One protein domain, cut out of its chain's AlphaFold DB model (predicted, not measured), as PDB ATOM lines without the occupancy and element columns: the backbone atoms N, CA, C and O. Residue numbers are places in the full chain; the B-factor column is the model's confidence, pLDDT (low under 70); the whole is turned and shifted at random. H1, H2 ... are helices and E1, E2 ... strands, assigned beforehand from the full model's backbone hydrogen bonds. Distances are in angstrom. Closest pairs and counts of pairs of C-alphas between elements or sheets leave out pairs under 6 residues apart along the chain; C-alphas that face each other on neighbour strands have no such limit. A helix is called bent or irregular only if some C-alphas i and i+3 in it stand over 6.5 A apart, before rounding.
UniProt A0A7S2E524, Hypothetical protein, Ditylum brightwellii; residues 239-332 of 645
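AT A GLANCE: This is residues 239 to 332 of the 645 residues of the protein "Hypothetical protein" of Ditylum brightwellii (UniProt A0A7S2E524). A small head of H1, H2, the short strand E1 and the first turns of H3 sits at one end of a long helical arm, the rest of H3, whose residues 307 to 332 stick out. The printed part has 94 residues, mostly helix, in the order H1, H2, E1, H3; it is extended, with a radius of gyration of the C-alphas of 20.7 A and spans of 69 by 31 by 19 A.

HOW THE PARTS SIT: Start at H1, residues 239 to 252: it touches H2, residues 269 to 283, opposite ways at a steep tilt of 62 degrees, the closest C-alphas being Ile 248 and Ala 275, 4.9 A apart. E1, residues 285 to 287, pairs with no named strand. H3, residues 290 to 332, touches H1 with residues 290 to 294 alone, about perpendicular at 84 degrees; the closest C-alphas, Leu 252 and Glu 291, are 4.4 A apart. H3 is only just irregular, C-alphas 291 and 294 being 6.9 A apart, and has a kink of 49 degrees near residue 298. Every O i to N i+4 pair is within hydrogen-bond range in H1 and H2, 32 of 39 in H3.

IN THESE COORDINATES: Find C-alpha 239 at (142.913, 129.922, 120.723), where H1 begins; H1 is 19.8 A long, H2 20.5 A, E1 6.8 A. H3 runs 62.2 A to C-alpha 332 at (161.901, 155.108, 170.878).

THE WHOLE: The C-alphas farthest apart, Gly 284 and Lys 332, are 70.3 A apart. The printed part has no cut; H1 to H2 is a long link. Look for pLDDT under 70 at residues 296, 297 and 319.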
ATOM      1  N   GLY A 239     142.962 130.435 119.350       93.94
ATOM      2  CA  GLY A 239     142.913 129.922 120.723       93.94
ATOM      3  C   GLY A 239     143.288 128.438 120.820       93.94
ATOM      4  O   GLY A 239     143.999 128.029 121.742       93.94
ATOM      5  N   GLU A 240     142.869 127.635 119.841       95.50
ATOM      6  CA  GLU A 240     143.282 126.239 119.697       95.50
ATOM      7  C   GLU A 240     144.796 126.104 119.473       95.50
ATOM      8  O   GLU A 240     145.442 125.341 120.194       95.50
ATOM      9  N   LEU A 241     145.383 126.873 118.552       94.88
ATOM     10  CA  LEU A 241     146.830 126.855 118.305       94.88
ATOM     11  C   LEU A 241     147.633 127.245 119.557       94.88
ATOM     12  O   LEU A 241     148.589 126.555 119.909       94.88
ATOM     13  N   VAL A 242     147.197 128.272 120.298       92.88
ATOM     14  CA  VAL A 242     147.830 128.678 121.569       92.88
ATOM     15  C   VAL A 242     147.770 127.565 122.614       92.88
ATOM     16  O   VAL A 242     148.736 127.334 123.344       92.88
ATOM     17  N   ARG A 243     146.641 126.857 122.716       93.31
ATOM     18  CA  ARG A 243     146.507 125.716 123.631       93.31
ATOM     19  C   ARG A 243     147.466 124.584 123.252       93.31
ATOM     20  O   ARG A 243     148.068 124.000 124.152       93.31
ATOM     21  N   ARG A 244     147.624 124.298 121.956       95.06
ATOM     22  CA  ARG A 244     148.582 123.301 121.449       95.06
ATOM     23  C   ARG A 244     150.020 123.695 121.783       95.06
ATOM     24  O   ARG A 244     150.746 122.881 122.346       95.06
ATOM     25  N   ASP A 245     150.399 124.951 121.544       93.56
ATOM     26  CA  ASP A 245     151.736 125.464 121.880       93.56
ATOM     27  C   ASP A 245     152.028 125.383 123.383       93.56
ATOM     28  O   ASP A 245     153.081 124.892 123.779       93.56
ATOM     29  N   LYS A 246     151.063 125.743 124.238       91.62
ATOM     30  CA  LYS A 246     151.200 125.602 125.699       91.62
ATOM     31  C   LYS A 246     151.405 124.149 126.140       91.62
ATOM     32  O   LYS A 246     152.076 123.914 127.146       91.62
ATOM     33  N   LEU A 247     150.807 123.181 125.440       93.88
ATOM     34  CA  LEU A 247     151.015 121.762 125.726       93.88
ATOM     35  C   LEU A 247     152.417 121.314 125.301       93.88
ATOM     36  O   LEU A 247     153.104 120.681 126.100       93.88
ATOM     37  N   ILE A 248     152.851 121.695 124.094       93.94
ATOM     38  CA  ILE A 248     154.212 121.452 123.590       93.94
ATOM     39  C   ILE A 248     155.244 122.003 124.575       93.94
ATOM     40  O   ILE A 248     156.127 121.273 125.018       93.94
ATOM     41  N   ASP A 249     155.099 123.262 124.982       91.31
ATOM     42  CA  ASP A 249     156.024 123.920 125.903       91.31
ATOM     43  C   ASP A 249     156.095 123.223 127.253       91.31
ATOM     44  O   ASP A 249     157.183 123.006 127.785       91.31
ATOM     45  N   ARG A 250     154.947 122.812 127.791       91.38
ATOM     46  CA  ARG A 250     154.888 122.101 129.066       91.38
ATOM     47  C   ARG A 250     155.554 120.732 128.994       91.38
ATOM     48  O   ARG A 250     156.272 120.378 129.923       91.38
ATOM     49  N   VAL A 251     155.248 119.958 127.956       91.75
ATOM     50  CA  VAL A 251     155.566 118.524 127.893       91.75
ATOM     51  C   VAL A 251     156.927 118.261 127.261       91.75
ATOM     52  O   VAL A 251     157.651 117.411 127.760       91.75
ATOM     53  N   LEU A 252     157.292 118.990 126.204       89.31
ATOM     54  CA  LEU A 252     158.541 118.774 125.462       89.31
ATOM     55  C   LEU A 252     159.669 119.719 125.882       89.31
ATOM     56  O   LEU A 252     160.831 119.394 125.672       89.31
ATOM     57  N   HIS A 253     159.342 120.876 126.469       87.44
ATOM     58  CA  HIS A 253     160.340 121.895 126.841       87.44
ATOM     59  C   HIS A 253     160.370 122.225 128.336       87.44
ATOM     60  O   HIS A 253     161.182 123.046 128.770       87.44
ATOM     61  N   GLY A 254     159.467 121.647 129.133       87.75
ATOM     62  CA  GLY A 254     159.382 121.905 130.569       87.75
ATOM     63  C   GLY A 254     159.091 123.355 130.938       87.75
ATOM     64  O   GLY A 254     159.567 123.843 131.965       87.75
ATOM     65  N   ARG A 255     158.329 124.077 130.113       87.00
ATOM     66  CA  ARG A 255     157.971 125.485 130.325       87.00
ATOM     67  C   ARG A 255     156.488 125.640 130.646       87.00
ATOM     68  O   ARG A 255     155.605 125.091 129.998       87.00
ATOM     69  N   GLY A 256     156.202 126.406 131.694       84.00
ATOM     70  CA  GLY A 256     154.845 126.791 132.060       84.00
ATOM     71  C   GLY A 256     154.290 127.852 131.112       84.00
ATOM     72  O   GLY A 256     155.028 128.455 130.341       84.00
ATOM     73  N   ALA A 257     152.998 128.161 131.241       77.06
ATOM     74  CA  ALA A 257     152.315 129.132 130.377       77.06
ATOM     75  C   ALA A 257     152.955 130.538 130.362       77.06
ATOM     76  O   ALA A 257     152.754 131.276 129.410       77.06
ATOM     77  N   LYS A 258     153.727 130.894 131.399       74.69
ATOM     78  CA  LYS A 258     154.458 132.169 131.521       74.69
ATOM     79  C   LYS A 258     155.933 132.072 131.088       74.69
ATOM     80  O   LYS A 258     156.751 132.885 131.508       74.69
ATOM     81  N   GLY A 259     156.319 131.004 130.384       76.00
ATOM     82  CA  GLY A 259     157.708 130.709 130.000       76.00
ATOM     83  C   GLY A 259     158.623 130.276 131.157       76.00
ATOM     84  O   GLY A 259     159.809 130.005 130.951       76.00
ATOM     85  N   SER A 260     158.097 130.192 132.384       80.94
ATOM     86  CA  SER A 260     158.846 129.765 133.565       80.94
ATOM     87  C   SER A 260     159.198 128.284 133.487       80.94
ATOM     88  O   SER A 260     158.323 127.464 133.220       80.94
ATOM     89  N   ILE A 261     160.444 127.945 133.810       82.38
ATOM     90  CA  ILE A 261     160.898 126.555 133.919       82.38
ATOM     91  C   ILE A 261     160.071 125.844 134.996       82.38
ATOM     92  O   ILE A 261     159.949 126.338 136.122       82.38
ATOM     93  N   LEU A 262     159.478 124.715 134.628       83.62
ATOM     94  CA  LEU A 262     158.703 123.858 135.512       83.62
ATOM     95  C   LEU A 262     159.635 122.996 136.362       83.62
ATOM     96  O   LEU A 262     160.782 122.739 136.002       83.62
ATOM     97  N   ARG A 263     159.123 122.541 137.506       83.94
ATOM     98  CA  ARG A 263     159.772 121.458 138.242       83.94
ATOM     99  C   ARG A 263     159.782 120.210 137.347       83.94
ATOM    100  O   ARG A 263     158.737 119.954 136.743       83.94
ATOM    101  N   PRO A 264     160.884 119.442 137.299       84.38
ATOM    102  CA  PRO A 264     160.910 118.184 136.572       84.38
ATOM    103  C   PRO A 264     159.731 117.280 136.950       84.38
ATOM    104  O   PRO A 264     159.390 117.139 138.130       84.38
ATOM    105  N   PHE A 265     159.072 116.710 135.949       85.75
ATOM    106  CA  PHE A 265     157.927 115.820 136.104       85.75
ATOM    107  C   PHE A 265     157.896 114.825 134.950       85.75
ATOM    108  O   PHE A 265     158.204 115.186 133.827       85.75
ATOM    109  N   LYS A 266     157.455 113.591 135.183       84.19
ATOM    110  CA  LYS A 266     157.277 112.622 134.097       84.19
ATOM    111  C   LYS A 266     155.930 112.855 133.397       84.19
ATOM    112  O   LYS A 266     154.901 112.711 134.069       84.19
ATOM    113  N   PRO A 267     155.882 113.211 132.100       87.62
ATOM    114  CA  PRO A 267     154.618 113.334 131.383       87.62
ATOM    115  C   PRO A 267     153.886 111.990 131.307       87.62
ATOM    116  O   PRO A 267     154.498 110.923 131.290       87.62
ATOM    117  N   THR A 268     152.554 112.021 131.250       89.19
ATOM    118  CA  THR A 268     151.788 110.802 130.955       89.19
ATOM    119  C   THR A 268     151.987 110.418 129.489       89.19
ATOM    120  O   THR A 268     152.166 111.290 128.640       89.19
ATOM    121  N   LYS A 269     151.887 109.122 129.160       86.38
ATOM    122  CA  LYS A 269     152.021 108.642 127.769       86.38
ATOM    123  C   LYS A 269     151.048 109.346 126.813       86.38
ATOM    124  O   LYS A 269     151.433 109.707 125.710       86.38
ATOM    125  N   ALA A 270     149.813 109.587 127.256       90.75
ATOM    126  CA  ALA A 270     148.818 110.317 126.472       90.75
ATOM    127  C   ALA A 270     149.234 111.775 126.217       90.75
ATOM    128  O   ALA A 270     149.162 112.234 125.083       90.75
ATOM    129  N   ALA A 271     149.727 112.483 127.241       92.12
ATOM    130  CA  ALA A 271     150.180 113.864 127.088       92.12
ATOM    131  C   ALA A 271     151.439 113.971 126.214       92.12
ATOM    132  O   ALA A 271     151.542 114.904 125.423       92.12
ATOM    133  N   ALA A 272     152.375 113.024 126.334       91.00
ATOM    134  CA  ALA A 272     153.557 112.938 125.478       91.00
ATOM    135  C   ALA A 272     153.174 112.725 124.009       91.00
ATOM    136  O   ALA A 272     153.645 113.457 123.141       91.00
ATOM    137  N   LEU A 273     152.262 111.781 123.741       92.19
ATOM    138  CA  LEU A 273     151.774 111.519 122.388       92.19
ATOM    139  C   LEU A 273     151.040 112.725 121.796       92.19
ATOM    140  O   LEU A 273     151.284 113.094 120.651       92.19
ATOM    141  N   GLU A 274     150.169 113.368 122.572       95.00
ATOM    142  CA  GLU A 274     149.426 114.542 122.114       95.00
ATOM    143  C   GLU A 274     150.356 115.741 121.857       95.00
ATOM    144  O   GLU A 274     150.275 116.381 120.806       95.00
ATOM    145  N   ALA A 275     151.277 116.033 122.783       95.06
ATOM    146  CA  ALA A 275     152.238 117.125 122.635       95.06
ATOM    147  C   ALA A 275     153.163 116.906 121.435       95.06
ATOM    148  O   ALA A 275     153.395 117.826 120.653       95.06
ATOM    149  N   GLY A 276     153.661 115.682 121.274       95.06
ATOM    150  CA  GLY A 276     154.481 115.298 120.142       95.06
ATOM    151  C   GLY A 276     153.736 115.365 118.812       95.06
ATOM    152  O   GLY A 276     154.273 115.891 117.841       95.06
ATOM    153  N   TYR A 277     152.466 114.951 118.772       96.38
ATOM    154  CA  TYR A 277     151.631 115.091 117.581       96.38
ATOM    155  C   TYR A 277     151.424 116.562 117.207       96.38
ATOM    156  O   TYR A 277     151.600 116.939 116.049       96.38
ATOM    157  N   TYR A 278     151.127 117.435 118.173       97.19
ATOM    158  CA  TYR A 278     151.026 118.869 117.894       97.19
ATOM    159  C   TYR A 278     152.359 119.480 117.473       97.19
ATOM    160  O   TYR A 278     152.378 120.332 116.586       97.19
ATOM    161  N   ARG A 279     153.472 119.032 118.059       96.19
ATOM    162  CA  ARG A 279     154.816 119.429 117.641       96.19
ATOM    163  C   ARG A 279     155.088 119.002 116.197       96.19
ATOM    164  O   ARG A 279     155.574 119.817 115.420       96.19
ATOM    165  N   PHE A 280     154.689 117.794 115.811       97.62
ATOM    166  CA  PHE A 280     154.770 117.314 114.435       97.62
ATOM    167  C   PHE A 280     153.903 118.150 113.483       97.62
ATOM    168  O   PHE A 280     154.384 118.592 112.446       97.62
ATOM    169  N   LEU A 281     152.646 118.444 113.829       96.62
ATOM    170  CA  LEU A 281     151.791 119.293 112.991       96.62
ATOM    171  C   LEU A 281     152.376 120.699 112.809       96.62
ATOM    172  O   LEU A 281     152.364 121.235 111.699       96.62
ATOM    173  N   ARG A 282     152.905 121.278 113.892       96.38
ATOM    174  CA  ARG A 282     153.475 122.626 113.912       96.38
ATOM    175  C   ARG A 282     154.800 122.703 113.163       96.38
ATOM    176  O   ARG A 282     154.974 123.590 112.336       96.38
ATOM    177  N   ASP A 283     155.731 121.804 113.442       96.94
ATOM    178  CA  ASP A 283     157.130 121.950 113.033       96.94
ATOM    179  C   ASP A 283     157.575 120.897 112.015       96.94
ATOM    180  O   ASP A 283     158.645 121.032 111.429       96.94
ATOM    181  N   GLY A 284     156.754 119.873 111.780       97.25
ATOM    182  CA  GLY A 284     157.032 118.760 110.876       97.25
ATOM    183  C   GLY A 284     157.998 117.733 111.459       97.25
ATOM    184  O   GLY A 284     158.353 116.798 110.756       97.25
ATOM    185  N   LEU A 285     158.432 117.901 112.712       97.44
ATOM    186  CA  LEU A 285     159.481 117.121 113.369       97.44
ATOM    187  C   LEU A 285     159.034 116.688 114.765       97.44
ATOM    188  O   LEU A 285     158.508 117.503 115.518       97.44
ATOM    189  N   TRP A 286     159.332 115.447 115.134       95.69
ATOM    190  CA  TRP A 286     159.170 114.900 116.475       95.69
ATOM    191  C   TRP A 286     160.326 113.944 116.800       95.69
ATOM    192  O   TRP A 286     160.452 112.871 116.214       95.69
ATOM    193  N   VAL A 287     161.170 114.330 117.760       93.31
ATOM    194  CA  VAL A 287     162.187 113.449 118.351       93.31
ATOM    195  C   VAL A 287     161.527 112.664 119.481       93.31
ATOM    196  O   VAL A 287     161.116 113.240 120.486       93.31
ATOM    197  N   VAL A 288     161.342 111.362 119.297       88.44
ATOM    198  CA  VAL A 288     160.558 110.551 120.235       88.44
ATOM    199  C   VAL A 288     161.371 110.289 121.503       88.44
ATOM    200  O   VAL A 288     162.515 109.860 121.410       88.44
ATOM    201  N   GLY A 289     160.790 110.523 122.682       84.50
ATOM    202  CA  GLY A 289     161.502 110.468 123.965       84.50
ATOM    203  C   GLY A 289     161.943 111.845 124.476       84.50
ATOM    204  O   GLY A 289     162.222 111.989 125.666       84.50
ATOM    205  N   GLN A 290     161.900 112.884 123.630       83.31
ATOM    206  CA  GLN A 290     162.238 114.260 124.011       83.31
ATOM    207  C   GLN A 290     161.418 114.768 125.209       83.31
ATOM    208  O   GLN A 290     161.896 115.598 125.977       83.31
ATOM    209  N   GLU A 291     160.193 114.266 125.392       83.69
ATOM    210  CA  GLU A 291     159.323 114.565 126.534       83.69
ATOM    211  C   GLU A 291     159.965 114.294 127.910       83.69
ATOM    212  O   GLU A 291     159.552 114.867 128.923       83.69
ATOM    213  N   GLU A 292     160.975 113.428 127.952       78.06
ATOM    214  CA  GLU A 292     161.680 113.018 129.162       78.06
ATOM    215  C   GLU A 292     163.154 113.446 129.161       78.06
ATOM    216  O   GLU A 292     163.726 113.605 130.237       78.06
ATOM    217  N   ASP A 293     163.749 113.726 127.998       76.38
ATOM    218  CA  ASP A 293     165.157 114.133 127.886       76.38
ATOM    219  C   ASP A 293     165.463 115.450 128.625       76.38
ATOM    220  O   ASP A 293     166.501 115.585 129.273       76.38
ATOM    221  N   TRP A 294     164.547 116.429 128.600       74.56
ATOM    222  CA  TRP A 294     164.776 117.725 129.259       74.56
ATOM    223  C   TRP A 294     164.766 117.656 130.794       74.56
ATOM    224  O   TRP A 294     165.162 118.628 131.446       74.56
ATOM    225  N   GLN A 295     164.291 116.552 131.385       75.12
ATOM    226  CA  GLN A 295     164.159 116.402 132.838       75.12
ATOM    227  C   GLN A 295     165.523 116.352 133.523       75.12
ATOM    228  O   GLN A 295     165.736 117.028 134.533       75.12
ATOM    229  N   ASP A 296     166.437 115.572 132.950       67.00
ATOM    230  CA  ASP A 296     167.720 115.233 133.561       67.00
ATOM    231  C   ASP A 296     168.659 116.441 133.587       67.00
ATOM    232  O   ASP A 296     169.253 116.760 134.616       67.00
ATOM    233  N   GLU A 297     168.743 117.165 132.470       66.56
ATOM    234  CA  GLU A 297     169.636 118.320 132.318       66.56
ATOM    235  C   GLU A 297     169.188 119.530 133.155       66.56
ATOM    236  O   GLU A 297     169.994 120.395 133.506       66.56
ATOM    237  N   ARG A 298     167.895 119.618 133.496       72.19
ATOM    238  CA  ARG A 298     167.306 120.797 134.150       72.19
ATOM    239  C   ARG A 298     166.996 120.614 135.628       72.19
ATOM    240  O   ARG A 298     166.651 121.610 136.264       72.19
ATOM    241  N   GLU A 299     167.140 119.418 136.201       71.88
ATOM    242  CA  GLU A 299     166.976 119.236 137.651       71.88
ATOM    243  C   GLU A 299     167.955 120.139 138.421       71.88
ATOM    244  O   GLU A 299     167.546 120.884 139.315       71.88
ATOM    245  N   GLU A 300     169.218 120.184 137.990       70.25
ATOM    246  CA  GLU A 300     170.240 121.050 138.584       70.25
ATOM    247  C   GLU A 300     169.944 122.543 138.362       70.25
ATOM    248  O   GLU A 300     170.013 123.349 139.294       70.25
ATOM    249  N   VAL A 301     169.542 122.925 137.145       73.94
ATOM    250  CA  VAL A 301     169.177 124.313 136.809       73.94
ATOM    251  C   VAL A 301     167.986 124.786 137.646       73.94
ATOM    252  O   VAL A 301     167.966 125.915 138.150       73.94
ATOM    253  N   TRP A 302     166.985 123.924 137.823       75.12
ATOM    254  CA  TRP A 302     165.812 124.217 138.630       75.12
ATOM    255  C   TRP A 302     166.179 124.378 140.109       75.12
ATOM    256  O   TRP A 302     165.742 125.355 140.723       75.12
ATOM    257  N   LEU A 303     167.027 123.499 140.661       75.75
ATOM    258  CA  LEU A 303     167.532 123.604 142.036       75.75
ATOM    259  C   LEU A 303     168.290 124.921 142.259       75.75
ATOM    260  O   LEU A 303     167.923 125.688 143.151       75.75
ATOM    261  N   ARG A 304     169.245 125.265 141.382       77.88
ATOM    262  CA  ARG A 304     169.976 126.549 141.427       77.88
ATOM    263  C   ARG A 304     169.028 127.753 141.389       77.88
ATOM    264  O   ARG A 304     169.219 128.743 142.100       77.88
ATOM    265  N   ARG A 305     167.957 127.683 140.586       78.56
ATOM    266  CA  ARG A 305     166.926 128.732 140.541       78.56
ATOM    267  C   ARG A 305     166.152 128.836 141.856       78.56
ATOM    268  O   ARG A 305     165.881 129.961 142.279       78.56
ATOM    269  N   GLN A 306     165.787 127.717 142.484       77.38
ATOM    270  CA  GLN A 306     165.117 127.731 143.790       77.38
ATOM    271  C   GLN A 306     166.017 128.321 144.873       77.38
ATOM    272  O   GLN A 306     165.561 129.178 145.627       77.38
ATOM    273  N   GLU A 307     167.302 127.963 144.891       80.56
ATOM    274  CA  GLU A 307     168.275 128.563 145.805       80.56
ATOM    275  C   GLU A 307     168.379 130.077 145.617       80.56
ATOM    276  O   GLU A 307     168.359 130.827 146.591       80.56
ATOM    277  N   ARG A 308     168.439 130.556 144.368       80.19
ATOM    278  CA  ARG A 308     168.463 131.997 144.077       80.19
ATOM    279  C   ARG A 308     167.196 132.695 144.575       80.19
ATOM    280  O   ARG A 308     167.279 133.767 145.167       80.19
ATOM    281  N   ILE A 309     166.023 132.092 144.365       78.12
ATOM    282  CA  ILE A 309     164.748 132.630 144.866       78.12
ATOM    283  C   ILE A 309     164.742 132.665 146.400       78.12
ATOM    284  O   ILE A 309     164.279 133.649 146.976       78.12
ATOM    285  N   ALA A 310     165.257 131.625 147.061       78.69
ATOM    286  CA  ALA A 310     165.355 131.561 148.516       78.69
ATOM    287  C   ALA A 310     166.284 132.651 149.073       78.69
ATOM    288  O   ALA A 310     165.886 133.355 150.000       78.69
ATOM    289  N   ARG A 311     167.456 132.871 148.454       78.75
ATOM    290  CA  ARG A 311     168.383 133.964 148.814       78.75
ATOM    291  C   ARG A 311     167.713 135.334 148.690       78.75
ATOM    292  O   ARG A 311     167.630 136.056 149.672       78.75
ATOM    293  N   VAL A 312     167.087 135.632 147.547       80.69
ATOM    294  CA  VAL A 312     166.381 136.915 147.334       80.69
ATOM    295  C   VAL A 312     165.238 137.123 148.336       80.69
ATOM    296  O   VAL A 312     164.986 138.249 148.771       80.69
ATOM    297  N   LYS A 313     164.515 136.059 148.707       78.94
ATOM    298  CA  LYS A 313     163.475 136.133 149.745       78.94
ATOM    299  C   LYS A 313     164.070 136.420 151.123       78.94
ATOM    300  O   LYS A 313     163.508 137.256 151.828       78.94
ATOM    301  N   LYS A 314     165.187 135.774 151.477       81.75
ATOM    302  CA  LYS A 314     165.919 136.015 152.727       81.75
ATOM    303  C   LYS A 314     166.405 137.463 152.804       81.75
ATOM    304  O   LYS A 314     166.058 138.150 153.757       81.75
ATOM    305  N   ASP A 315     167.054 137.959 151.751       79.25
ATOM    306  CA  ASP A 315     167.571 139.333 151.683       79.25
ATOM    307  C   ASP A 315     166.443 140.375 151.789       79.25
ATOM    308  O   ASP A 315     166.561 141.381 152.488       79.25
ATOM    309  N   ARG A 316     165.293 140.128 151.138       76.44
ATOM    310  CA  ARG A 316     164.099 140.986 151.269       76.44
ATOM    311  C   ARG A 316     163.497 140.947 152.672       76.44
ATOM    312  O   ARG A 316     163.044 141.984 153.155       76.44
ATOM    313  N   GLY A 317     163.462 139.774 153.304       77.44
ATOM    314  CA  GLY A 317     163.004 139.607 154.683       77.44
ATOM    315  C   GLY A 317     163.907 140.344 155.672       77.44
ATOM    316  O   GLY A 317     163.415 141.077 156.528       77.44
ATOM    317  N   GLU A 318     165.221 140.234 155.494       75.00
ATOM    318  CA  GLU A 318     166.226 140.927 156.297       75.00
ATOM    319  C   GLU A 318     166.148 142.448 156.108       75.00
ATOM    320  O   GLU A 318     166.048 143.185 157.090       75.00
ATOM    321  N   ALA A 319     166.035 142.930 154.866       69.44
ATOM    322  CA  ALA A 319     165.821 144.348 154.574       69.44
ATOM    323  C   ALA A 319     164.519 144.891 155.197       69.44
ATOM    324  O   ALA A 319     164.487 146.009 155.721       69.44
ATOM    325  N   ALA A 320     163.438 144.102 155.181       73.19
ATOM    326  CA  ALA A 320     162.186 144.461 155.844       73.19
ATOM    327  C   ALA A 320     162.338 144.513 157.375       73.19
ATOM    328  O   ALA A 320     161.787 145.419 158.010       73.19
ATOM    329  N   ARG A 321     163.119 143.596 157.968       78.94
ATOM    330  CA  ARG A 321     163.414 143.566 159.409       78.94
ATOM    331  C   ARG A 321     164.240 144.777 159.844       78.94
ATOM    332  O   ARG A 321     163.809 145.492 160.746       78.94
ATOM    333  N   VAL A 322     165.326 145.083 159.131       78.50
ATOM    334  CA  VAL A 322     166.168 146.275 159.364       78.50
ATOM    335  C   VAL A 322     165.337 147.558 159.271       78.50
ATOM    336  O   VAL A 322     165.437 148.443 160.121       78.50
ATOM    337  N   LYS A 323     164.437 147.656 158.283       78.69
ATOM    338  CA  LYS A 323     163.537 148.811 158.143       78.69
ATOM    339  C   LYS A 323     162.558 148.937 159.318       78.69
ATOM    340  O   LYS A 323     162.277 150.055 159.765       78.69
ATOM    341  N   LYS A 324     162.047 147.816 159.839       81.44
ATOM    342  CA  LYS A 324     161.158 147.787 161.012       81.44
ATOM    343  C   LYS A 324     161.901 148.205 162.286       81.44
ATOM    344  O   LYS A 324     161.387 149.041 163.028       81.44
ATOM    345  N   GLU A 325     163.116 147.707 162.501       82.62
ATOM    346  CA  GLU A 325     163.973 148.075 163.640       82.62
ATOM    347  C   GLU A 325     164.369 149.555 163.614       82.62
ATOM    348  O   GLU A 325     164.219 150.243 164.623       82.62
ATOM    349  N   ALA A 326     164.760 150.086 162.452       78.56
ATOM    350  CA  ALA A 326     165.059 151.509 162.287       78.56
ATOM    351  C   ALA A 326     163.835 152.399 162.576       78.56
ATOM    352  O   ALA A 326     163.956 153.485 163.148       78.56
ATOM    353  N   THR A 327     162.633 151.936 162.216       82.19
ATOM    354  CA  THR A 327     161.381 152.646 162.521       82.19
ATOM    355  C   THR A 327     161.085 152.623 164.023       82.19
ATOM    356  O   THR A 327     160.736 153.656 164.596       82.19
ATOM    357  N   LEU A 328     161.293 151.479 164.684       82.56
ATOM    358  CA  LEU A 328     161.105 151.333 166.128       82.56
ATOM    359  C   LEU A 328     162.128 152.153 166.930       82.56
ATOM    360  O   LEU A 328     161.762 152.781 167.919       82.56
ATOM    361  N   GLN A 329     163.391 152.208 166.496       80.12
ATOM    362  CA  GLN A 329     164.411 153.067 167.105       80.12
ATOM    363  C   GLN A 329     164.064 154.549 166.965       80.12
ATOM    364  O   GLN A 329     164.181 155.286 167.939       80.12
ATOM    365  N   LYS A 330     163.561 154.989 165.801       80.69
ATOM    366  CA  LYS A 330     163.067 156.365 165.627       80.69
ATOM    367  C   LYS A 330     161.891 156.679 166.555       80.69
ATOM    368  O   LYS A 330     161.846 157.763 167.128       80.69
ATOM    369  N   GLN A 331     160.967 155.736 166.745       79.38
ATOM    370  CA  GLN A 331     159.852 155.894 167.686       79.38
ATOM    371  C   GLN A 331     160.328 155.940 169.146       79.38
ATOM    372  O   GLN A 331     159.875 156.798 169.897       79.38
ATOM    373  N   LYS A 332     161.285 155.086 169.539       77.62
ATOM    374  CA  LYS A 332     161.901 155.108 170.878       77.62
ATOM    375  C   LYS A 332     162.698 156.390 171.132       77.62
ATOM    376  O   LYS A 332     162.576 156.964 172.205       77.62
TER     377      LYS A 332